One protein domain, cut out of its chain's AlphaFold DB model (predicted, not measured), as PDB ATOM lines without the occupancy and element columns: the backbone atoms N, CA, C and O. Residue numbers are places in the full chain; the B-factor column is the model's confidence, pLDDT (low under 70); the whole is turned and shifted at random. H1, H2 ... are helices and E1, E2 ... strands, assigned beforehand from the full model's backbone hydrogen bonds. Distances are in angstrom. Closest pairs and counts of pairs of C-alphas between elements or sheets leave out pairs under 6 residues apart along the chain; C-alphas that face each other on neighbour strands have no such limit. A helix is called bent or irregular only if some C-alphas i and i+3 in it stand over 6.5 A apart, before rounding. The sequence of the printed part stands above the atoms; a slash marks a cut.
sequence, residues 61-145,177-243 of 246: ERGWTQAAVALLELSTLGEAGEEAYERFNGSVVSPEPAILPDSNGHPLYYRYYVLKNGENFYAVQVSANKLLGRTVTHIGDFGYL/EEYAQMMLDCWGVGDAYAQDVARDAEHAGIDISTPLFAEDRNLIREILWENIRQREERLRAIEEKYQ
ATOM      1  N   GLU A  61       2.863  14.761  20.949       87.81
ATOM      2  CA  GLU A  61       1.551  14.533  20.337       87.81
ATOM      3  C   GLU A  61       1.654  13.611  19.114       87.81
ATOM      4  O   GLU A  61       0.827  12.723  18.922       87.81
ATOM      5  N   ARG A  62       2.725  13.763  18.323       83.88
ATOM      6  CA  ARG A  62       3.000  12.891  17.174       83.88
ATOM      7  C   ARG A  62       3.396  11.486  17.611       83.88
ATOM      8  O   ARG A  62       2.940  10.515  17.018       83.88
ATOM      9  N   GLY A  63       4.201  11.369  18.666       81.44
ATOM     10  CA  GLY A  63       4.517  10.074  19.269       81.44
ATOM     11  C   GLY A  63       3.271   9.362  19.807       81.44
ATOM     12  O   GLY A  63       3.134   8.153  19.642       81.44
ATOM     13  N   TRP A  64       2.338  10.110  20.398       90.31
ATOM     14  CA  TRP A  64       1.075   9.567  20.882       90.31
ATOM     15  C   TRP A  64       0.212   9.052  19.730       90.31
ATOM     16  O   TRP A  64      -0.258   7.921  19.798       90.31
ATOM     17  N   THR A  65       0.066   9.817  18.639       85.56
ATOM     18  CA  THR A  65      -0.677   9.365  17.450       85.56
ATOM     19  C   THR A  65      -0.117   8.052  16.908       85.56
ATOM     20  O   THR A  65      -0.875   7.135  16.604       85.56
ATOM     21  N   GLN A  66       1.209   7.921  16.844       81.19
ATOM     22  CA  GLN A  66       1.862   6.680  16.415       81.19
ATOM     23  C   GLN A  66       1.545   5.513  17.351       81.19
ATOM     24  O   GLN A  66       1.243   4.416  16.888       81.19
ATOM     25  N   ALA A  67       1.589   5.742  18.664       81.00
ATOM     26  CA  ALA A  67       1.269   4.719  19.649       81.00
ATOM     27  C   ALA A  67      -0.212   4.306  19.605       81.00
ATOM     28  O   ALA A  67      -0.515   3.116  19.695       81.00
ATOM     29  N   ALA A  68      -1.125   5.263  19.434       85.81
ATOM     30  CA  ALA A  68      -2.560   5.023  19.317       85.81
ATOM     31  C   ALA A  68      -2.902   4.228  18.049       85.81
ATOM     32  O   ALA A  68      -3.648   3.253  18.123       85.81
ATOM     33  N   VAL A  69      -2.302   4.579  16.909       80.12
ATOM     34  CA  VAL A  69      -2.466   3.829  15.656       80.12
ATOM     35  C   VAL A  69      -1.900   2.416  15.780       80.12
ATOM     36  O   VAL A  69      -2.571   1.466  15.397       80.12
ATOM     37  N   ALA A  70      -0.735   2.241  16.408       77.81
ATOM     38  CA  ALA A  70      -0.171   0.911  16.634       77.81
ATOM     39  C   ALA A  70      -1.071   0.019  17.512       77.81
ATOM     40  O   ALA A  70      -1.195  -1.179  17.262       77.81
ATOM     41  N   LEU A  71      -1.721   0.587  18.537       79.00
ATOM     42  CA  LEU A  71      -2.706  -0.131  19.352       79.00
ATOM     43  C   LEU A  71      -3.961  -0.486  18.542       79.00
ATOM     44  O   LEU A  71      -4.466  -1.606  18.642       79.00
ATOM     45  N   LEU A  72      -4.455   0.464  17.745       78.00
ATOM     46  CA  LEU A  72      -5.603   0.281  16.863       78.00
ATOM     47  C   LEU A  72      -5.357  -0.892  15.912       78.00
ATOM     48  O   LEU A  72      -6.165  -1.818  15.861       78.00
ATOM     49  N   GLU A  73      -4.212  -0.904  15.238       73.94
ATOM     50  CA  GLU A  73      -3.783  -1.992  14.363       73.94
ATOM     51  C   GLU A  73      -3.677  -3.302  15.128       73.94
ATOM     52  O   GLU A  73      -4.344  -4.256  14.763       73.94
ATOM     53  N   LEU A  74      -2.973  -3.347  16.261       72.94
ATOM     54  CA  LEU A  74      -2.864  -4.568  17.064       72.94
ATOM     55  C   LEU A  74      -4.233  -5.164  17.440       72.94
ATOM     56  O   LEU A  74      -4.385  -6.383  17.514       72.94
ATOM     57  N   SER A  75      -5.235  -4.315  17.675       69.75
ATOM     58  CA  SER A  75      -6.594  -4.742  18.023       69.75
ATOM     59  C   SER A  75      -7.465  -5.140  16.820       69.75
ATOM     60  O   SER A  75      -8.457  -5.851  16.999       69.75
ATOM     61  N   THR A  76      -7.130  -4.705  15.597       67.50
ATOM     62  CA  THR A  76      -8.032  -4.795  14.425       67.50
ATOM     63  C   THR A  76      -7.415  -5.390  13.157       67.50
ATOM     64  O   THR A  76      -8.135  -6.007  12.365       67.50
ATOM     65  N   LEU A  77      -6.103  -5.249  12.986       63.00
ATOM     66  CA  LEU A  77      -5.264  -5.727  11.896       63.00
ATOM     67  C   LEU A  77      -4.162  -6.632  12.450       63.00
ATOM     68  O   LEU A  77      -3.168  -6.178  13.008       63.00
ATOM     69  N   GLY A  78      -4.291  -7.934  12.246       50.72
ATOM     70  CA  GLY A  78      -3.155  -8.822  12.443       50.72
ATOM     71  C   GLY A  78      -3.545 -10.241  12.794       50.72
ATOM     72  O   GLY A  78      -4.560 -10.505  13.433       50.72
ATOM     73  N   GLU A  79      -2.667 -11.146  12.392       43.66
ATOM     74  CA  GLU A  79      -2.656 -12.601  12.563       43.66
ATOM     75  C   GLU A  79      -3.002 -13.122  13.972       43.66
ATOM     76  O   GLU A  79      -3.277 -14.307  14.134       43.66
ATOM     77  N   ALA A  80      -3.024 -12.254  14.989       45.75
ATOM     78  CA  ALA A  80      -3.388 -12.573  16.368       45.75
ATOM     79  C   ALA A  80      -4.901 -12.786  16.592       45.75
ATOM     80  O   ALA A  80      -5.320 -13.226  17.665       45.75
ATOM     81  N   GLY A  81      -5.728 -12.501  15.581       53.22
ATOM     82  CA  GLY A  81      -7.122 -12.928  15.536       53.22
ATOM     83  C   GLY A  81      -8.007 -12.330  16.634       53.22
ATOM     84  O   GLY A  81      -7.851 -11.185  17.056       53.22
ATOM     85  N   GLU A  82      -9.004 -13.100  17.064       64.19
ATOM     86  CA  GLU A  82      -9.978 -12.695  18.084       64.19
ATOM     87  C   GLU A  82      -9.334 -12.471  19.463       64.19
ATOM     88  O   GLU A  82      -9.797 -11.626  20.220       64.19
ATOM     89  N   GLU A  83      -8.212 -13.130  19.760       65.56
ATOM     90  CA  GLU A  83      -7.527 -13.026  21.054       65.56
ATOM     91  C   GLU A  83      -6.884 -11.655  21.291       65.56
ATOM     92  O   GLU A  83      -7.017 -11.092  22.381       65.56
ATOM     93  N   ALA A  84      -6.208 -11.085  20.286       67.81
ATOM     94  CA  ALA A  84      -5.662  -9.731  20.406       67.81
ATOM     95  C   ALA A  84      -6.777  -8.698  20.537       67.81
ATOM     96  O   ALA A  84      -6.697  -7.800  21.377       67.81
ATOM     97  N   TYR A  85      -7.852  -8.869  19.770       69.69
ATOM     98  CA  TYR A  85      -9.023  -8.025  19.906       69.69
ATOM     99  C   TYR A  85      -9.601  -8.093  21.329       69.69
ATOM    100  O   TYR A  85      -9.669  -7.064  21.985       69.69
ATOM    101  N   GLU A  86      -9.922  -9.267  21.876       75.75
ATOM    102  CA  GLU A  86     -10.468  -9.383  23.242       75.75
ATOM    103  C   GLU A  86      -9.522  -8.807  24.313       75.75
ATOM    104  O   GLU A  86      -9.938  -8.168  25.291       75.75
ATOM    105  N   ARG A  87      -8.211  -8.970  24.108       76.94
ATOM    106  CA  ARG A  87      -7.187  -8.428  25.002       76.94
ATOM    107  C   ARG A  87      -7.143  -6.902  24.992       76.94
ATOM    108  O   ARG A  87      -7.090  -6.311  26.072       76.94
ATOM    109  N   PHE A  88      -7.177  -6.269  23.823       78.62
ATOM    110  CA  PHE A  88      -6.998  -4.819  23.669       78.62
ATOM    111  C   PHE A  88      -8.311  -4.044  23.474       78.62
ATOM    112  O   PHE A  88      -8.310  -2.817  23.527       78.62
ATOM    113  N   ASN A  89      -9.447  -4.723  23.330       79.06
ATOM    114  CA  ASN A  89     -10.760  -4.092  23.284       79.06
ATOM    115  C   ASN A  89     -11.022  -3.307  24.580       79.06
ATOM    116  O   ASN A  89     -10.682  -3.762  25.680       79.06
ATOM    117  N   GLY A  90     -11.607  -2.117  24.439       82.81
ATOM    118  CA  GLY A  90     -11.829  -1.187  25.543       82.81
ATOM    119  C   GLY A  90     -10.546  -0.582  26.128       82.81
ATOM    120  O   GLY A  90     -10.584  -0.061  27.245       82.81
ATOM    121  N   SER A  91      -9.413  -0.674  25.423       86.38
ATOM    122  CA  SER A  91      -8.163  -0.039  25.838       86.38
ATOM    123  C   SER A  91      -7.873   1.255  25.080       86.38
ATOM    124  O   SER A  91      -8.409   1.487  24.000       86.38
ATOM    125  N   VAL A  92      -7.043   2.111  25.675       90.69
ATOM    126  CA  VAL A  92      -6.659   3.415  25.124       90.69
ATOM    127  C   VAL A  92      -5.216   3.746  25.484       90.69
ATOM    128  O   VAL A  92      -4.722   3.344  26.537       90.69
ATOM    129  N   VAL A  93      -4.526   4.493  24.627       89.94
ATOM    130  CA  VAL A  93      -3.173   4.981  24.907       89.94
ATOM    131  C   VAL A  93      -3.237   6.263  25.742       89.94
ATOM    132  O   VAL A  93      -3.814   7.260  25.310       89.94
ATOM    133  N   SER A  94      -2.610   6.256  26.919       90.75
ATOM    134  CA  SER A  94      -2.433   7.448  27.754       90.75
ATOM    135  C   SER A  94      -1.664   8.531  26.984       90.75
ATOM    136  O   SER A  94      -0.641   8.205  26.383       90.75
ATOM    137  N   PRO A  95      -2.092   9.805  27.012       89.75
ATOM    138  CA  PRO A  95      -1.419  10.893  26.297       89.75
ATOM    139  C   PRO A  95      -0.056  11.272  26.885       89.75
ATOM    140  O   PRO A  95       0.747  11.904  26.204       89.75
ATOM    141  N   GLU A  96       0.225  10.889  28.131       91.44
ATOM    142  CA  GLU A  96       1.459  11.244  28.833       91.44
ATOM    143  C   GLU A  96       2.475  10.088  28.764       91.44
ATOM    144  O   GLU A  96       2.272   9.055  29.416       91.44
ATOM    145  N   PRO A  97       3.575  10.216  27.992       90.25
ATOM    146  CA  PRO A  97       4.596   9.182  27.930       90.25
ATOM    147  C   PRO A  97       5.624   9.317  29.054       90.25
ATOM    148  O   PRO A  97       5.964  10.414  29.499       90.25
ATOM    149  N   ALA A  98       6.259   8.200  29.397       86.00
ATOM    150  CA  ALA A  98       7.589   8.242  29.990       86.00
ATOM    151  C   ALA A  98       8.623   8.561  28.895       86.00
ATOM    152  O   ALA A  98       8.717   7.855  27.888       86.00
ATOM    153  N   ILE A  99       9.405   9.624  29.089       83.94
ATOM    154  CA  ILE A  99      10.485  10.014  28.176       83.94
ATOM    155  C   ILE A  99      11.753   9.257  28.572       83.94
ATOM    156  O   ILE A  99      12.214   9.369  29.707       83.94
ATOM    157  N   LEU A 100      12.318   8.498  27.636       79.62
ATOM    158  CA  LEU A 100      13.565   7.759  27.816       79.62
ATOM    159  C   LEU A 100      14.684   8.522  27.094       79.62
ATOM    160  O   LEU A 100      14.703   8.519  25.858       79.62
ATOM    161  N   PRO A 101      15.568   9.227  27.820       75.25
ATOM    162  CA  PRO A 101      16.619  10.020  27.202       75.25
ATOM    163  C   PRO A 101      17.840   9.179  26.809       75.25
ATOM    164  O   PRO A 101      18.072   8.096  27.347       75.25
ATOM    165  N   ASP A 102      18.645   9.704  25.888       69.81
ATOM    166  CA  ASP A 102      20.005   9.234  25.635       69.81
ATOM    167  C   ASP A 102      20.978   9.663  26.756       69.81
ATOM    168  O   ASP A 102      20.608  10.324  27.731       69.81
ATOM    169  N   SER A 103      22.257   9.309  26.609       65.50
ATOM    170  CA  SER A 103      23.326   9.671  27.553       65.50
ATOM    171  C   SER A 103      23.548  11.176  27.724       65.50
ATOM    172  O   SER A 103      24.176  11.585  28.697       65.50
ATOM    173  N   ASN A 104      23.061  11.990  26.789       73.06
ATOM    174  CA  ASN A 104      23.180  13.445  26.802       73.06
ATOM    175  C   ASN A 104      21.889  14.126  27.293       73.06
ATOM    176  O   ASN A 104      21.816  15.353  27.328       73.06
ATOM    177  N   GLY A 105      20.872  13.355  27.692       65.81
ATOM    178  CA  GLY A 105      19.592  13.882  28.161       65.81
ATOM    179  C   GLY A 105      18.596  14.208  27.043       65.81
ATOM    180  O   GLY A 105      17.526  14.745  27.331       65.81
ATOM    181  N   HIS A 106      18.900  13.892  25.781       76.31
ATOM    182  CA  HIS A 106      17.980  14.135  24.670       76.31
ATOM    183  C   HIS A 106      16.936  13.019  24.568       76.31
ATOM    184  O   HIS A 106      17.298  11.852  24.707       76.31
ATOM    185  N   PRO A 107      15.655  13.324  24.286       74.25
ATOM    186  CA  PRO A 107      14.632  12.299  24.104       74.25
ATOM    187  C   PRO A 107      15.024  11.288  23.020       74.25
ATOM    188  O   PRO A 107      15.173  11.645  21.849       74.25
ATOM    189  N   LEU A 108      15.168  10.023  23.417       74.62
ATOM    190  CA  LEU A 108      15.484   8.916  22.517       74.62
ATOM    191  C   LEU A 108      14.221   8.117  22.185       74.62
ATOM    192  O   LEU A 108      13.933   7.873  21.013       74.62
ATOM    193  N   TYR A 109      13.418   7.803  23.203       77.94
ATOM    194  CA  TYR A 109      12.132   7.122  23.049       77.94
ATOM    195  C   TYR A 109      11.037   7.755  23.903       77.94
ATOM    196  O   TYR A 109      11.294   8.275  24.990       77.94
ATOM    197  N   TYR A 110       9.798   7.631  23.437       83.81
ATOM    198  CA  TYR A 110       8.605   7.816  24.252       83.81
ATOM    199  C   TYR A 110       7.984   6.459  24.538       83.81
ATOM    200  O   TYR A 110       7.766   5.669  23.621       83.81
ATOM    201  N   ARG A 111       7.676   6.191  25.805       83.31
ATOM    202  CA  ARG A 111       6.899   5.026  26.220       83.31
ATOM    203  C   ARG A 111       5.519   5.483  26.662       83.31
ATOM    204  O   ARG A 111       5.381   6.052  27.741       83.31
ATOM    205  N   TYR A 112       4.518   5.206  25.841       86.06
ATOM    206  CA  TYR A 112       3.121   5.440  26.172       86.06
ATOM    207  C   TYR A 112       2.530   4.213  26.848       86.06
ATOM    208  O   TYR A 112       2.764   3.085  26.414       86.06
ATOM    209  N   TYR A 113       1.753   4.429  27.903       88.06
ATOM    210  CA  TYR A 113       1.042   3.353  28.582       88.06
ATOM    211  C   TYR A 113      -0.314   3.111  27.937       88.06
ATOM    212  O   TYR A 113      -0.999   4.054  27.549       88.06
ATOM    213  N   VAL A 114      -0.707   1.846  27.853       84.12
ATOM    214  CA  VAL A 114      -2.052   1.456  27.447       84.12
ATOM    215  C   VAL A 114      -2.876   1.188  28.699       84.12
ATOM    216  O   VAL A 114      -2.502   0.373  29.549       84.12
ATOM    217  N   LEU A 115      -3.999   1.886  28.787       86.75
ATOM    218  CA  LEU A 115      -4.968   1.806  29.863       86.75
ATOM    219  C   LEU A 115      -6.100   0.865  29.468       86.75
ATOM    220  O   LEU A 115      -6.666   1.009  28.387       86.75
ATOM    221  N   LYS A 116      -6.483  -0.047  30.362       84.25
ATOM    222  CA  LYS A 116      -7.737  -0.808  30.275       84.25
ATOM    223  C   LYS A 116      -8.448  -0.684  31.610       84.25
ATOM    224  O   LYS A 116      -7.845  -0.911  32.651       84.25
ATOM    225  N   ASN A 117      -9.711  -0.262  31.587       86.00
ATOM    226  CA  ASN A 117     -10.470   0.060  32.803       86.00
ATOM    227  C   ASN A 117      -9.763   1.085  33.723       86.00
ATOM    228  O   ASN A 117      -9.924   1.044  34.938       86.00
ATOM    229  N   GLY A 118      -8.969   1.997  33.146       81.62
ATOM    230  CA  GLY A 118      -8.210   3.012  33.888       81.62
ATOM    231  C   GLY A 118      -6.875   2.538  34.476       81.62
ATOM    232  O   GLY A 118      -6.169   3.346  35.073       81.62
ATOM    233  N   GLU A 119      -6.496   1.272  34.284       83.12
ATOM    234  CA  GLU A 119      -5.240   0.714  34.792       83.12
ATOM    235  C   GLU A 119      -4.231   0.472  33.664       83.12
ATOM    236  O   GLU A 119      -4.582  -0.015  32.586       83.12
ATOM    237  N   ASN A 120      -2.959   0.788  33.926       81.50
ATOM    238  CA  ASN A 120      -1.851   0.461  33.029       81.50
ATOM    239  C   ASN A 120      -1.696  -1.062  32.945       81.50
ATOM    240  O   ASN A 120      -1.392  -1.696  33.954       81.50
ATOM    241  N   PHE A 121      -1.826  -1.644  31.753       78.25
ATOM    242  CA  PHE A 121      -1.608  -3.088  31.555       78.25
ATOM    243  C   PHE A 121      -0.633  -3.417  30.418       78.25
ATOM    244  O   PHE A 121      -0.296  -4.580  30.198       78.25
ATOM    245  N   TYR A 122      -0.215  -2.404  29.659       80.25
ATOM    246  CA  TYR A 122       0.673  -2.563  28.517       80.25
ATOM    247  C   TYR A 122       1.373  -1.241  28.190       80.25
ATOM    248  O   TYR A 122       1.035  -0.197  28.755       80.25
ATOM    249  N   ALA A 123       2.335  -1.258  27.271       78.94
ATOM    250  CA  ALA A 123       2.953  -0.042  26.769       78.94
ATOM    251  C   ALA A 123       3.427  -0.168  25.314       78.94
ATOM    252  O   ALA A 123       3.781  -1.241  24.817       78.94
ATOM    253  N   VAL A 124       3.452   0.978  24.639       76.31
ATOM    254  CA  VAL A 124       3.948   1.149  23.276       76.31
ATOM    255  C   VAL A 124       5.122   2.115  23.321       76.31
ATOM    256  O   VAL A 124       5.019   3.213  23.869       76.31
ATOM    257  N   GLN A 125       6.254   1.699  22.762       79.19
ATOM    258  CA  GLN A 125       7.457   2.512  22.687       79.19
ATOM    259  C   GLN A 125       7.683   3.000  21.258       79.19
ATOM    260  O   GLN A 125       7.882   2.205  20.334       79.19
ATOM    261  N   VAL A 126       7.727   4.315  21.095       76.38
ATOM    262  CA  VAL A 126       7.963   4.992  19.818       76.38
ATOM    263  C   VAL A 126       9.257   5.791  19.869       76.38
ATOM    264  O   VAL A 126       9.719   6.189  20.943       76.38
ATOM    265  N   SER A 127       9.870   6.011  18.712       75.62
ATOM    266  CA  SER A 127      11.062   6.845  18.621       75.62
ATOM    267  C   SER A 127      10.719   8.304  18.906       75.62
ATOM    268  O   SER A 127       9.850   8.895  18.265       75.62
ATOM    269  N   ALA A 128      11.450   8.907  19.842       75.12
ATOM    270  CA  ALA A 128      11.413  10.348  20.053       75.12
ATOM    271  C   ALA A 128      12.409  11.078  19.142       75.12
ATOM    272  O   ALA A 128      12.356  12.300  19.044       75.12
ATOM    273  N   ASN A 129      13.299  10.355  18.451       69.81
ATOM    274  CA  ASN A 129      14.342  10.921  17.606       69.81
ATOM    275  C   ASN A 129      14.123  10.545  16.131       69.81
ATOM    276  O   ASN A 129      14.175   9.377  15.741       69.81
ATOM    277  N   LYS A 130      13.929  11.564  15.288       67.25
ATOM    278  CA  LYS A 130      13.692  11.436  13.840       67.25
ATOM    279  C   LYS A 130      14.817  10.701  13.108       67.25
ATOM    280  O   LYS A 130      14.584  10.156  12.038       67.25
ATOM    281  N   LEU A 131      16.025  10.677  13.672       64.31
ATOM    282  CA  LEU A 131      17.191  10.023  13.077       64.31
ATOM    283  C   LEU A 131      17.204   8.502  13.272       64.31
ATOM    284  O   LEU A 131      17.983   7.825  12.613       64.31
ATOM    285  N   LEU A 132      16.364   7.952  14.157       59.31
ATOM    286  CA  LEU A 132      16.315   6.505  14.395       59.31
ATOM    287  C   LEU A 132      15.560   5.729  13.301       59.31
ATOM    288  O   LEU A 132      15.553   4.500  13.347       59.31
ATOM    289  N   GLY A 133      14.936   6.419  12.336       52.06
ATOM    290  CA  GLY A 133      14.261   5.849  11.157       52.06
ATOM    291  C   GLY A 133      12.954   5.109  11.459       52.06
ATOM    292  O   GLY A 133      11.965   5.280  10.762       52.06
ATOM    293  N   ARG A 134      12.900   4.345  12.553       53.06
ATOM    294  CA  ARG A 134      11.734   3.550  12.944       53.06
ATOM    295  C   ARG A 134      10.828   4.321  13.884       53.06
ATOM    296  O   ARG A 134      11.262   4.804  14.929       53.06
ATOM    297  N   THR A 135       9.555   4.375  13.518       57.69
ATOM    298  CA  THR A 135       8.533   5.129  14.243       57.69
ATOM    299  C   THR A 135       8.107   4.402  15.522       57.69
ATOM    300  O   THR A 135       8.266   4.934  16.619       57.69
ATOM    301  N   VAL A 136       7.666   3.146  15.411       55.22
ATOM    302  CA  VAL A 136       7.382   2.269  16.559       55.22
ATOM    303  C   VAL A 136       8.540   1.299  16.719       55.22
ATOM    304  O   VAL A 136       8.965   0.655  15.763       55.22
ATOM    305  N   THR A 137       9.072   1.205  17.933       54.66
ATOM    306  CA  THR A 137      10.260   0.384  18.207       54.66
ATOM    307  C   THR A 137       9.943  -0.875  18.991       54.66
ATOM    308  O   THR A 137      10.665  -1.857  18.851       54.66
ATOM    309  N   HIS A 138       8.869  -0.868  19.791       56.47
ATOM    310  CA  HIS A 138       8.451  -2.030  20.569       56.47
ATOM    311  C   HIS A 138       7.008  -1.881  21.084       56.47
ATOM    312  O   HIS A 138       6.587  -0.800  21.489       56.47
ATOM    313  N   ILE A 139       6.274  -2.994  21.137       55.31
ATOM    314  CA  ILE A 139       4.914  -3.133  21.680       55.31
ATOM    315  C   ILE A 139       4.974  -4.248  22.740       55.31
ATOM    316  O   ILE A 139       5.419  -5.350  22.423       55.31
ATOM    317  N   GLY A 140       4.698  -3.955  24.019       55.28
ATOM    318  CA  GLY A 140       5.018  -4.897  25.104       55.28
ATOM    319  C   GLY A 140       4.413  -4.612  26.477       55.28
ATOM    320  O   GLY A 140       4.074  -3.481  26.813       55.28
ATOM    321  N   ASP A 141       4.352  -5.655  27.311       51.19
ATOM    322  CA  ASP A 141       4.106  -5.529  28.751       51.19
ATOM    323  C   ASP A 141       5.423  -5.115  29.416       51.19
ATOM    324  O   ASP A 141       6.193  -5.923  29.940       51.19
ATOM    325  N   PHE A 142       5.752  -3.833  29.268       52.44
ATOM    326  CA  PHE A 142       6.877  -3.241  29.967       52.44
ATOM    327  C   PHE A 142       6.472  -3.098  31.425       52.44
ATOM    328  O   PHE A 142       5.898  -2.075  31.800       52.44
ATOM    329  N   GLY A 143       6.739  -4.147  32.208       41.12
ATOM    330  CA  GLY A 143       6.369  -4.238  33.615       41.12
ATOM    331  C   GLY A 143       6.487  -2.889  34.321       41.12
ATOM    332  O   GLY A 143       7.533  -2.237  34.288       41.12
ATOM    333  N   TYR A 144       5.377  -2.453  34.913       35.28
ATOM    334  CA  TYR A 144       5.288  -1.244  35.718       35.28
ATOM    335  C   TYR A 144       6.295  -1.331  36.879       35.28
ATOM    336  O   TYR A 144       6.031  -1.961  37.899       35.28
ATOM    337  N   LEU A 145       7.480  -0.740  36.719       37.06
ATOM    338  CA  LEU A 145       8.486  -0.637  37.778       37.06
ATOM    339  C   LEU A 145       8.345   0.722  38.464       37.06
ATOM    340  O   LEU A 145       9.126   1.643  38.245       37.06
ATOM    341  N   GLU A 177       9.332 -12.088   1.315       38.69
ATOM    342  CA  GLU A 177      10.425 -11.407   2.042       38.69
ATOM    343  C   GLU A 177      10.365  -9.870   2.189       38.69
ATOM    344  O   GLU A 177      11.101  -9.336   3.010       38.69
ATOM    345  N   GLU A 178       9.462  -9.154   1.516       37.44
ATOM    346  CA  GLU A 178       9.404  -7.674   1.549       37.44
ATOM    347  C   GLU A 178       8.128  -7.105   2.201       37.44
ATOM    348  O   GLU A 178       8.096  -5.950   2.622       37.44
ATOM    349  N   TYR A 179       7.071  -7.906   2.361       36.59
ATOM    350  CA  TYR A 179       5.719  -7.367   2.583       36.59
ATOM    351  C   TYR A 179       5.479  -6.798   3.996       36.59
ATOM    352  O   TYR A 179       4.711  -5.860   4.177       36.59
ATOM    353  N   ALA A 180       6.165  -7.331   5.010       33.94
ATOM    354  CA  ALA A 180       5.982  -6.940   6.414       33.94
ATOM    355  C   ALA A 180       7.173  -6.155   7.004       33.94
ATOM    356  O   ALA A 180       7.093  -5.688   8.139       33.94
ATOM    357  N   GLN A 181       8.279  -5.998   6.262       33.47
ATOM    358  CA  GLN A 181       9.470  -5.283   6.747       33.47
ATOM    359  C   GLN A 181       9.436  -3.762   6.501       33.47
ATOM    360  O   GLN A 181      10.169  -3.051   7.186       33.47
ATOM    361  N   MET A 182       8.580  -3.242   5.606       33.97
ATOM    362  CA  MET A 182       8.608  -1.824   5.177       33.97
ATOM    363  C   MET A 182       7.374  -0.979   5.538       33.97
ATOM    364  O   MET A 182       7.465   0.243   5.534       33.97
ATOM    365  N   MET A 183       6.248  -1.562   5.962       36.53
ATOM    366  CA  MET A 183       5.055  -0.779   6.358       36.53
ATOM    367  C   MET A 183       5.225   0.020   7.673       36.53
ATOM    368  O   MET A 183       4.349   0.790   8.056       36.53
ATOM    369  N   LEU A 184       6.376  -0.111   8.344       38.88
ATOM    370  CA  LEU A 184       6.778   0.671   9.523       38.88
ATOM    371  C   LEU A 184       7.963   1.625   9.259       38.88
ATOM    372  O   LEU A 184       8.500   2.201  10.212       38.88
ATOM    373  N   ASP A 185       8.339   1.834   7.991       35.75
ATOM    374  CA  ASP A 185       9.326   2.834   7.571       35.75
ATOM    375  C   ASP A 185       8.761   3.740   6.459       35.75
ATOM    376  O   ASP A 185       8.702   3.404   5.282       35.75
ATOM    377  N   CYS A 186       8.255   4.892   6.893       38.50
ATOM    378  CA  CYS A 186       8.266   6.194   6.227       38.50
ATOM    379  C   CYS A 186       8.563   6.291   4.712       38.50
ATOM    380  O   CYS A 186       9.408   7.086   4.294       38.50
ATOM    381  N   TRP A 187       7.730   5.697   3.856       38.78
ATOM    382  CA  TRP A 187       7.551   6.208   2.482       38.78
ATOM    383  C   TRP A 187       6.697   7.480   2.382       38.78
ATOM    384  O   TRP A 187       6.360   7.960   1.303       38.78
ATOM    385  N   GLY A 188       6.414   8.092   3.526       37.91
ATOM    386  CA  GLY A 188       6.324   9.535   3.653       37.91
ATOM    387  C   GLY A 188       7.323   9.952   4.719       37.91
ATOM    388  O   GLY A 188       7.348   9.371   5.796       37.91
ATOM    389  N   VAL A 189       8.152  10.947   4.425       42.50
ATOM    390  CA  VAL A 189       9.041  11.595   5.394       42.50
ATOM    391  C   VAL A 189       8.243  11.941   6.663       42.50
ATOM    392  O   VAL A 189       7.435  12.868   6.659       42.50
ATOM    393  N   GLY A 190       8.454  11.196   7.751       52.25
ATOM    394  CA  GLY A 190       7.768  11.404   9.026       52.25
ATOM    395  C   GLY A 190       6.508  10.559   9.239       52.25
ATOM    396  O   GLY A 190       6.175   9.642   8.503       52.25
ATOM    397  N   ASP A 191       5.800  10.884  10.309       64.44
ATOM    398  CA  ASP A 191       4.620  10.222  10.869       64.44
ATOM    399  C   ASP A 191       3.346  10.298  10.001       64.44
ATOM    400  O   ASP A 191       2.234  10.208  10.518       64.44
ATOM    401  N   ALA A 192       3.496  10.462   8.684       68.31
ATOM    402  CA  ALA A 192       2.414  10.671   7.726       68.31
ATOM    403  C   ALA A 192       1.390   9.529   7.734       68.31
ATOM    404  O   ALA A 192       0.193   9.788   7.716       68.31
ATOM    405  N   TYR A 193       1.849   8.278   7.841       70.94
ATOM    406  CA  TYR A 193       0.958   7.123   7.933       70.94
ATOM    407  C   TYR A 193       0.035   7.208   9.153       70.94
ATOM    408  O   TYR A 193      -1.185   7.179   9.012       70.94
ATOM    409  N   ALA A 194       0.614   7.378  10.344       74.00
ATOM    410  CA  ALA A 194      -0.156   7.455  11.580       74.00
ATOM    411  C   ALA A 194      -1.114   8.659  11.568       74.00
ATOM    412  O   ALA A 194      -2.250   8.554  12.019       74.00
ATOM    413  N   GLN A 195      -0.686   9.787  10.996       78.38
ATOM    414  CA  GLN A 195      -1.552  10.953  10.818       78.38
ATOM    415  C   GLN A 195      -2.700  10.702   9.844       78.38
ATOM    416  O   GLN A 195      -3.808  11.177  10.083       78.38
ATOM    417  N   ASP A 196      -2.454  10.006   8.738       77.50
ATOM    418  CA  ASP A 196      -3.501   9.710   7.773       77.50
ATOM    419  C   ASP A 196      -4.492   8.685   8.340       77.50
ATOM    420  O   ASP A 196      -5.692   8.883   8.196       77.50
ATOM    421  N   VAL A 197      -4.028   7.659   9.064       76.81
ATOM    422  CA  VAL A 197      -4.912   6.713   9.771       76.81
ATOM    423  C   VAL A 197      -5.756   7.426  10.828       76.81
ATOM    424  O   VAL A 197      -6.967   7.218  10.886       76.81
ATOM    425  N   ALA A 198      -5.150   8.299  11.637       81.25
ATOM    426  CA  ALA A 198      -5.886   9.080  12.629       81.25
ATOM    427  C   ALA A 198      -6.945   9.985  11.977       81.25
ATOM    428  O   ALA A 198      -8.061  10.083  12.480       81.25
ATOM    429  N   ARG A 199      -6.626  10.592  10.826       84.81
ATOM    430  CA  ARG A 199      -7.564  11.421  10.056       84.81
ATOM    431  C   ARG A 199      -8.705  10.605   9.459       84.81
ATOM    432  O   ARG A 199      -9.842  11.064   9.444       84.81
ATOM    433  N   ASP A 200      -8.420   9.408   8.963       82.88
ATOM    434  CA  ASP A 200      -9.454   8.526   8.425       82.88
ATOM    435  C   ASP A 200     -10.415   8.057   9.522       82.88
ATOM    436  O   ASP A 200     -11.629   8.040   9.310       82.88
ATOM    437  N   ALA A 201      -9.881   7.726  10.703       81.25
ATOM    438  CA  ALA A 201     -10.680   7.402  11.879       81.25
ATOM    439  C   ALA A 201     -11.566   8.591  12.284       81.25
ATOM    440  O   ALA A 201     -12.778   8.430  12.423       81.25
ATOM    441  N   GLU A 202     -10.996   9.797  12.363       86.31
ATOM    442  CA  GLU A 202     -11.739  11.028  12.653       86.31
ATOM    443  C   GLU A 202     -12.871  11.269  11.638       86.31
ATOM    444  O   GLU A 202     -14.012  11.523  12.025       86.31
ATOM    445  N   HIS A 203     -12.600  11.128  10.335       86.62
ATOM    446  CA  HIS A 203     -13.609  11.280   9.280       86.62
ATOM    447  C   HIS A 203     -14.742  10.250   9.366       86.62
ATOM    448  O   HIS A 203     -15.868  10.544   8.960       86.62
ATOM    449  N   ALA A 204     -14.457   9.061   9.889       83.06
ATOM    450  CA  ALA A 204     -15.451   8.030  10.145       83.06
ATOM    451  C   ALA A 204     -16.182   8.198  11.491       83.06
ATOM    452  O   ALA A 204     -17.047   7.388  11.816       83.06
ATOM    453  N   GLY A 205     -15.865   9.244  12.262       85.25
ATOM    454  CA  GLY A 205     -16.461   9.508  13.572       85.25
ATOM    455  C   GLY A 205     -15.875   8.668  14.709       85.25
ATOM    456  O   GLY A 205     -16.497   8.571  15.763       85.25
ATOM    457  N   ILE A 206     -14.699   8.069  14.509       84.06
ATOM    458  CA  ILE A 206     -13.994   7.268  15.513       84.06
ATOM    459  C   ILE A 206     -12.989   8.157  16.247       84.06
ATOM    460  O   ILE A 206     -12.028   8.656  15.659       84.06
ATOM    461  N   ASP A 207     -13.186   8.316  17.554       87.38
ATOM    462  CA  ASP A 207     -12.250   9.017  18.430       87.38
ATOM    463  C   ASP A 207     -11.255   8.029  19.058       87.38
ATOM    464  O   ASP A 207     -11.549   7.362  20.052       87.38
ATOM    465  N   ILE A 208     -10.044   7.974  18.494       85.06
ATOM    466  CA  ILE A 208      -8.949   7.107  18.962       85.06
ATOM    467  C   ILE A 208      -8.410   7.481  20.356       85.06
ATOM    468  O   ILE A 208      -7.601   6.742  20.918       85.06
ATOM    469  N   SER A 209      -8.828   8.623  20.920       86.75
ATOM    470  CA  SER A 209      -8.527   9.016  22.303       86.75
ATOM    471  C   SER A 209      -9.500   8.422  23.324       86.75
ATOM    472  O   SER A 209      -9.307   8.574  24.533       86.75
ATOM    473  N   THR A 210     -10.521   7.707  22.851       87.44
ATOM    474  CA  THR A 210     -11.486   6.994  23.683       87.44
ATOM    475  C   THR A 210     -11.392   5.486  23.456       87.44
ATOM    476  O   THR A 210     -10.932   5.046  22.401       87.44
ATOM    477  N   PRO A 211     -11.791   4.662  24.444       84.38
ATOM    478  CA  PRO A 211     -11.875   3.223  24.246       84.38
ATOM    479  C   PRO A 211     -12.778   2.882  23.059       84.38
ATOM    480  O   PRO A 211     -13.924   3.319  23.005       84.38
ATOM    481  N   LEU A 212     -12.263   2.069  22.140       75.81
ATOM    482  CA  LEU A 212     -13.011   1.625  20.966       75.81
ATOM    483  C   LEU A 212     -14.184   0.738  21.391       75.81
ATOM    484  O   LEU A 212     -14.022  -0.143  22.244       75.81
ATOM    485  N   PHE A 213     -15.350   0.946  20.781       73.19
ATOM    486  CA  PHE A 213     -16.501   0.086  21.012       73.19
ATOM    487  C   PHE A 213     -16.418  -1.165  20.147       73.19
ATOM    488  O   PHE A 213     -15.893  -1.161  19.032       73.19
ATOM    489  N   ALA A 214     -16.998  -2.257  20.644       72.88
ATOM    490  CA  ALA A 214     -16.955  -3.526  19.931       72.88
ATOM    491  C   ALA A 214     -17.654  -3.487  18.563       72.88
ATOM    492  O   ALA A 214     -17.300  -4.221  17.640       72.88
ATOM    493  N   GLU A 215     -18.639  -2.603  18.446       75.31
ATOM    494  CA  GLU A 215     -19.429  -2.346  17.247       75.31
ATOM    495  C   GLU A 215     -18.575  -1.717  16.132       75.31
ATOM    496  O   GLU A 215     -18.760  -2.034  14.955       75.31
ATOM    497  N   ASP A 216     -17.559  -0.929  16.502       74.88
ATOM    498  CA  ASP A 216     -16.684  -0.218  15.566       74.88
ATOM    499  C   ASP A 216     -15.619  -1.129  14.950       74.88
ATOM    500  O   ASP A 216     -14.983  -0.766  13.964       74.88
ATOM    501  N   ARG A 217     -15.430  -2.348  15.474       75.69
ATOM    502  CA  ARG A 217     -14.373  -3.274  15.035       75.69
ATOM    503  C   ARG A 217     -14.389  -3.530  13.528       75.69
ATOM    504  O   ARG A 217     -13.332  -3.604  12.903       75.69
ATOM    505  N   ASN A 218     -15.571  -3.748  12.948       77.44
ATOM    506  CA  ASN A 218     -15.701  -3.999  11.509       77.44
ATOM    507  C   ASN A 218     -15.392  -2.735  10.704       77.44
ATOM    508  O   ASN A 218     -14.656  -2.817   9.726       77.44
ATOM    509  N   LEU A 219     -15.905  -1.589  11.153       78.06
ATOM    510  CA  LEU A 219     -15.713  -0.294  10.508       78.06
ATOM    511  C   LEU A 219     -14.241   0.134  10.535       78.06
ATOM    512  O   LEU A 219     -13.680   0.461   9.499       78.06
ATOM    513  N   ILE A 220     -13.585   0.056  11.693       74.00
ATOM    514  CA  ILE A 220     -12.154   0.345  11.861       74.00
ATOM    515  C   ILE A 220     -11.315  -0.554  10.961       74.00
ATOM    516  O   ILE A 220     -10.409  -0.087  10.279       74.00
ATOM    517  N   ARG A 221     -11.623  -1.853  10.940       75.12
ATOM    518  CA  ARG A 221     -10.914  -2.805  10.089       75.12
ATOM    519  C   ARG A 221     -11.097  -2.468   8.612       75.12
ATOM    520  O   ARG A 221     -10.122  -2.524   7.875       75.12
ATOM    521  N   GLU A 222     -12.304  -2.111   8.183       74.06
ATOM    522  CA  GLU A 222     -12.562  -1.670   6.811       74.06
ATOM    523  C   GLU A 222     -11.790  -0.391   6.476       74.06
ATOM    524  O   GLU A 222     -11.102  -0.368   5.465       74.06
ATOM    525  N   ILE A 223     -11.809   0.620   7.349       72.12
ATOM    526  CA  ILE A 223     -11.043   1.867   7.192       72.12
ATOM    527  C   ILE A 223      -9.559   1.564   7.024       72.12
ATOM    528  O   ILE A 223      -8.929   2.038   6.083       72.12
ATOM    529  N   LEU A 224      -8.995   0.750   7.912       68.69
ATOM    530  CA  LEU A 224      -7.582   0.421   7.863       68.69
ATOM    531  C   LEU A 224      -7.236  -0.379   6.602       68.69
ATOM    532  O   LEU A 224      -6.333   0.020   5.877       68.69
ATOM    533  N   TRP A 225      -7.974  -1.446   6.282       70.38
ATOM    534  CA  TRP A 225      -7.701  -2.258   5.088       70.38
ATOM    535  C   TRP A 225      -7.902  -1.492   3.790       70.38
ATOM    536  O   TRP A 225      -7.046  -1.548   2.912       70.38
ATOM    537  N   GLU A 226      -9.021  -0.789   3.647       70.31
ATOM    538  CA  GLU A 226      -9.359  -0.086   2.418       70.31
ATOM    539  C   GLU A 226      -8.416   1.096   2.192       70.31
ATOM    540  O   GLU A 226      -7.938   1.295   1.075       70.31
ATOM    541  N   ASN A 227      -8.047   1.830   3.245       68.19
ATOM    542  CA  ASN A 227      -7.139   2.965   3.100       68.19
ATOM    543  C   ASN A 227      -5.681   2.527   2.937       68.19
ATOM    544  O   ASN A 227      -4.953   3.167   2.176       68.19
ATOM    545  N   ILE A 228      -5.246   1.436   3.580       63.81
ATOM    546  CA  ILE A 228      -3.944   0.809   3.293       63.81
ATOM    547  C   ILE A 228      -3.910   0.352   1.835       63.81
ATOM    548  O   ILE A 228      -3.025   0.777   1.097       63.81
ATOM    549  N   ARG A 229      -4.920  -0.400   1.378       64.50
ATOM    550  CA  ARG A 229      -5.027  -0.870  -0.010       64.50
ATOM    551  C   ARG A 229      -4.965   0.288  -1.005       64.50
ATOM    552  O   ARG A 229      -4.172   0.258  -1.940       64.50
ATOM    553  N   GLN A 230      -5.743   1.350  -0.787       65.88
ATOM    554  CA  GLN A 230      -5.726   2.536  -1.648       65.88
ATOM    555  C   GLN A 230      -4.395   3.307  -1.598       65.88
ATOM    556  O   GLN A 230      -4.036   3.987  -2.564       65.88
ATOM    557  N   ARG A 231      -3.657   3.285  -0.479       67.62
ATOM    558  CA  ARG A 231      -2.302   3.864  -0.396       67.62
ATOM    559  C   ARG A 231      -1.300   3.011  -1.172       67.62
ATOM    560  O   ARG A 231      -0.587   3.570  -1.999       67.62
ATOM    561  N   GLU A 232      -1.303   1.695  -0.977       62.16
ATOM    562  CA  GLU A 232      -0.443   0.750  -1.702       62.16
ATOM    563  C   GLU A 232      -0.678   0.811  -3.217       62.16
ATOM    564  O   GLU A 232       0.271   0.876  -3.991       62.16
ATOM    565  N   GLU A 233      -1.936   0.880  -3.660       65.94
ATOM    566  CA  GLU A 233      -2.274   1.020  -5.081       65.94
ATOM    567  C   GLU A 233      -1.752   2.330  -5.678       65.94
ATOM    568  O   GLU A 233      -1.260   2.350  -6.807       65.94
ATOM    569  N   ARG A 234      -1.819   3.433  -4.921       65.81
ATOM    570  CA  ARG A 234      -1.256   4.721  -5.351       65.81
ATOM    571  C   ARG A 234       0.264   4.683  -5.430       65.81
ATOM    572  O   ARG A 234       0.815   5.253  -6.367       65.81
ATOM    573  N   LEU A 235       0.922   4.039  -4.471       62.03
ATOM    574  CA  LEU A 235       2.374   3.882  -4.451       62.03
ATOM    575  C   LEU A 235       2.854   3.030  -5.625       62.03
ATOM    576  O   LEU A 235       3.679   3.498  -6.405       62.03
ATOM    577  N   ARG A 236       2.216   1.881  -5.857       62.38
ATOM    578  CA  ARG A 236       2.491   1.032  -7.021       62.38
ATOM    579  C   ARG A 236       2.297   1.778  -8.339       62.38
ATOM    580  O   ARG A 236       3.129   1.702  -9.235       62.38
ATOM    581  N   ALA A 237       1.236   2.580  -8.454       67.94
ATOM    582  CA  ALA A 237       1.015   3.406  -9.642       67.94
ATOM    583  C   ALA A 237       2.107   4.480  -9.842       67.94
ATOM    584  O   ALA A 237       2.374   4.884 -10.975       67.94
ATOM    585  N   ILE A 238       2.731   4.967  -8.765       64.56
ATOM    586  CA  ILE A 238       3.877   5.884  -8.822       64.56
ATOM    587  C   ILE A 238       5.135   5.114  -9.247       64.56
ATOM    588  O   ILE A 238       5.794   5.549 -10.190       64.56
ATOM    589  N   GLU A 239       5.440   3.975  -8.628       64.50
ATOM    590  CA  GLU A 239       6.571   3.105  -8.994       64.50
ATOM    591  C   GLU A 239       6.539   2.744 -10.483       64.50
ATOM    592  O   GLU A 239       7.497   3.011 -11.210       64.50
ATOM    593  N   GLU A 240       5.396   2.252 -10.970       69.62
ATOM    594  CA  GLU A 240       5.189   1.889 -12.376       69.62
ATOM    595  C   GLU A 240       5.373   3.093 -13.308       69.62
ATOM    596  O   GLU A 240       5.985   2.990 -14.375       69.62
ATOM    597  N   LYS A 241       4.857   4.262 -12.910       71.25
ATOM    598  CA  LYS A 241       4.940   5.489 -13.710       71.25
ATOM    599  C   LYS A 241       6.359   6.049 -13.785       71.25
ATOM    600  O   LYS A 241       6.718   6.630 -14.810       71.25
ATOM    601  N   TYR A 242       7.131   5.936 -12.709       71.06
ATOM    602  CA  TYR A 242       8.463   6.531 -12.598       71.06
ATOM    603  C   TYR A 242       9.605   5.512 -12.742       71.06
ATOM    604  O   TYR A 242      10.762   5.924 -12.706       71.06
ATOM    605  N   GLN A 243       9.295   4.231 -12.987       65.31
ATOM    606  CA  GLN A 243      10.254   3.124 -13.134       65.31
ATOM    607  C   GLN A 243      11.246   3.047 -11.971       65.31
ATOM    608  O   GLN A 243      12.451   2.886 -12.174       65.31
TER     609      GLN A 243
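What this domain is: This is residues 61 to 145 and 177 to 243 of the 246 residues of an uncharacterized protein of Methanoculleus sp (UniProt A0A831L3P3). A strongly twisted sheet of five strands makes one side of the domain, and H1, in the middle, packs on it. On H1's other side lie H3 and the long H4, crossed rather than side by side, and the far end of H4, residues 236 to 242, sticks out with Gln 243; H2 folds back beside the end of H1. The printed part has 152 residues, with the order H1 H2 E1 E2 E3 E4 E5 H3 H4, in the class mixed, helices and strands. The branched sheet is antiparallel, and E2 E3 E4 E5 form a meander, each strand the antiparallel neighbour of the one before. The whole is compact, with a radius of gyration of the C-alphas of 16.0 A and spans of 51 by 44 by 30 A.

How they stand to each other: E3, residues 107 to 116, has E1, residues 91 to 93, and E2, residues 98 to 101, on one side and E4, residues 119 to 127, on the other side. N 92 and O 115 are 3.0 A apart between E1 and E3, and N 98 and O 111 are 2.9 A apart in the hairpin E2 and E3, both within hydrogen-bond range. In the hairpin E3 and E4, N 112 and O 124 are 2.8 A apart, within range. E4 bends by 58 degrees at residue 122; with E5, residues 136 to 140, it forms a hairpin with N 125 and O 138 at 2.8 A, within range. H1, residues 61 to 76, is on the sheet; the C-alphas of Ala 68 and Val 93, the closest of H1 and E1, are 5.6 A apart. H1 is the hub, touching three helices. With H2, residues 81 to 88, it forms a helical hairpin, at a steep tilt of 43 degrees, closest at C-alphas 75 and 85, 4.5 A. H2 only grazes the sheet, with residues 85 to 88. H3, residues 192 to 203, touches H1 with residues 194 to 198 alone, only just about perpendicular at 70.1 degrees, closest at C-alphas 66 and 194, 5.3 A. H4, residues 214 to 242, touches H1 with residues 217 to 224 alone, closest at C-alphas 76 and 221, 5.6 A. H3 and H4 touch at a steep tilt of 45 degrees, opposite ways, closest at C-alphas 200 and 223, 7.0 A. Every O i to N i+4 pair is within hydrogen-bond range in H1 and H3, but 3 of 4 in H2 and 23 of 25 in H4.

Where its parts are: E3 is 26.7 A long and E4 23.8 A. H1 is 22.4 A long and begins at C-alpha 61, (1.551, 14.533, 20.337). H4, 42.5 A long, ends at C-alpha 242, (8.463, 6.531, -12.598); it is irregular, with C-alphas 215 and 218 at 7.0 A.

The domain as a whole: The two C-alphas farthest apart, of Leu 145 and Lys 241, are 52.0 A apart. Residues 146 to 176 are not printed, and C-alphas 145 and 177 are 37.4 A apart across this cut, which lies in the link from E5 to H3. Of the links that are printed whole, none is long. Mean pLDDT of the printed part is 70.1; among the residues under 70 are 129 to 145 and 177 to 192.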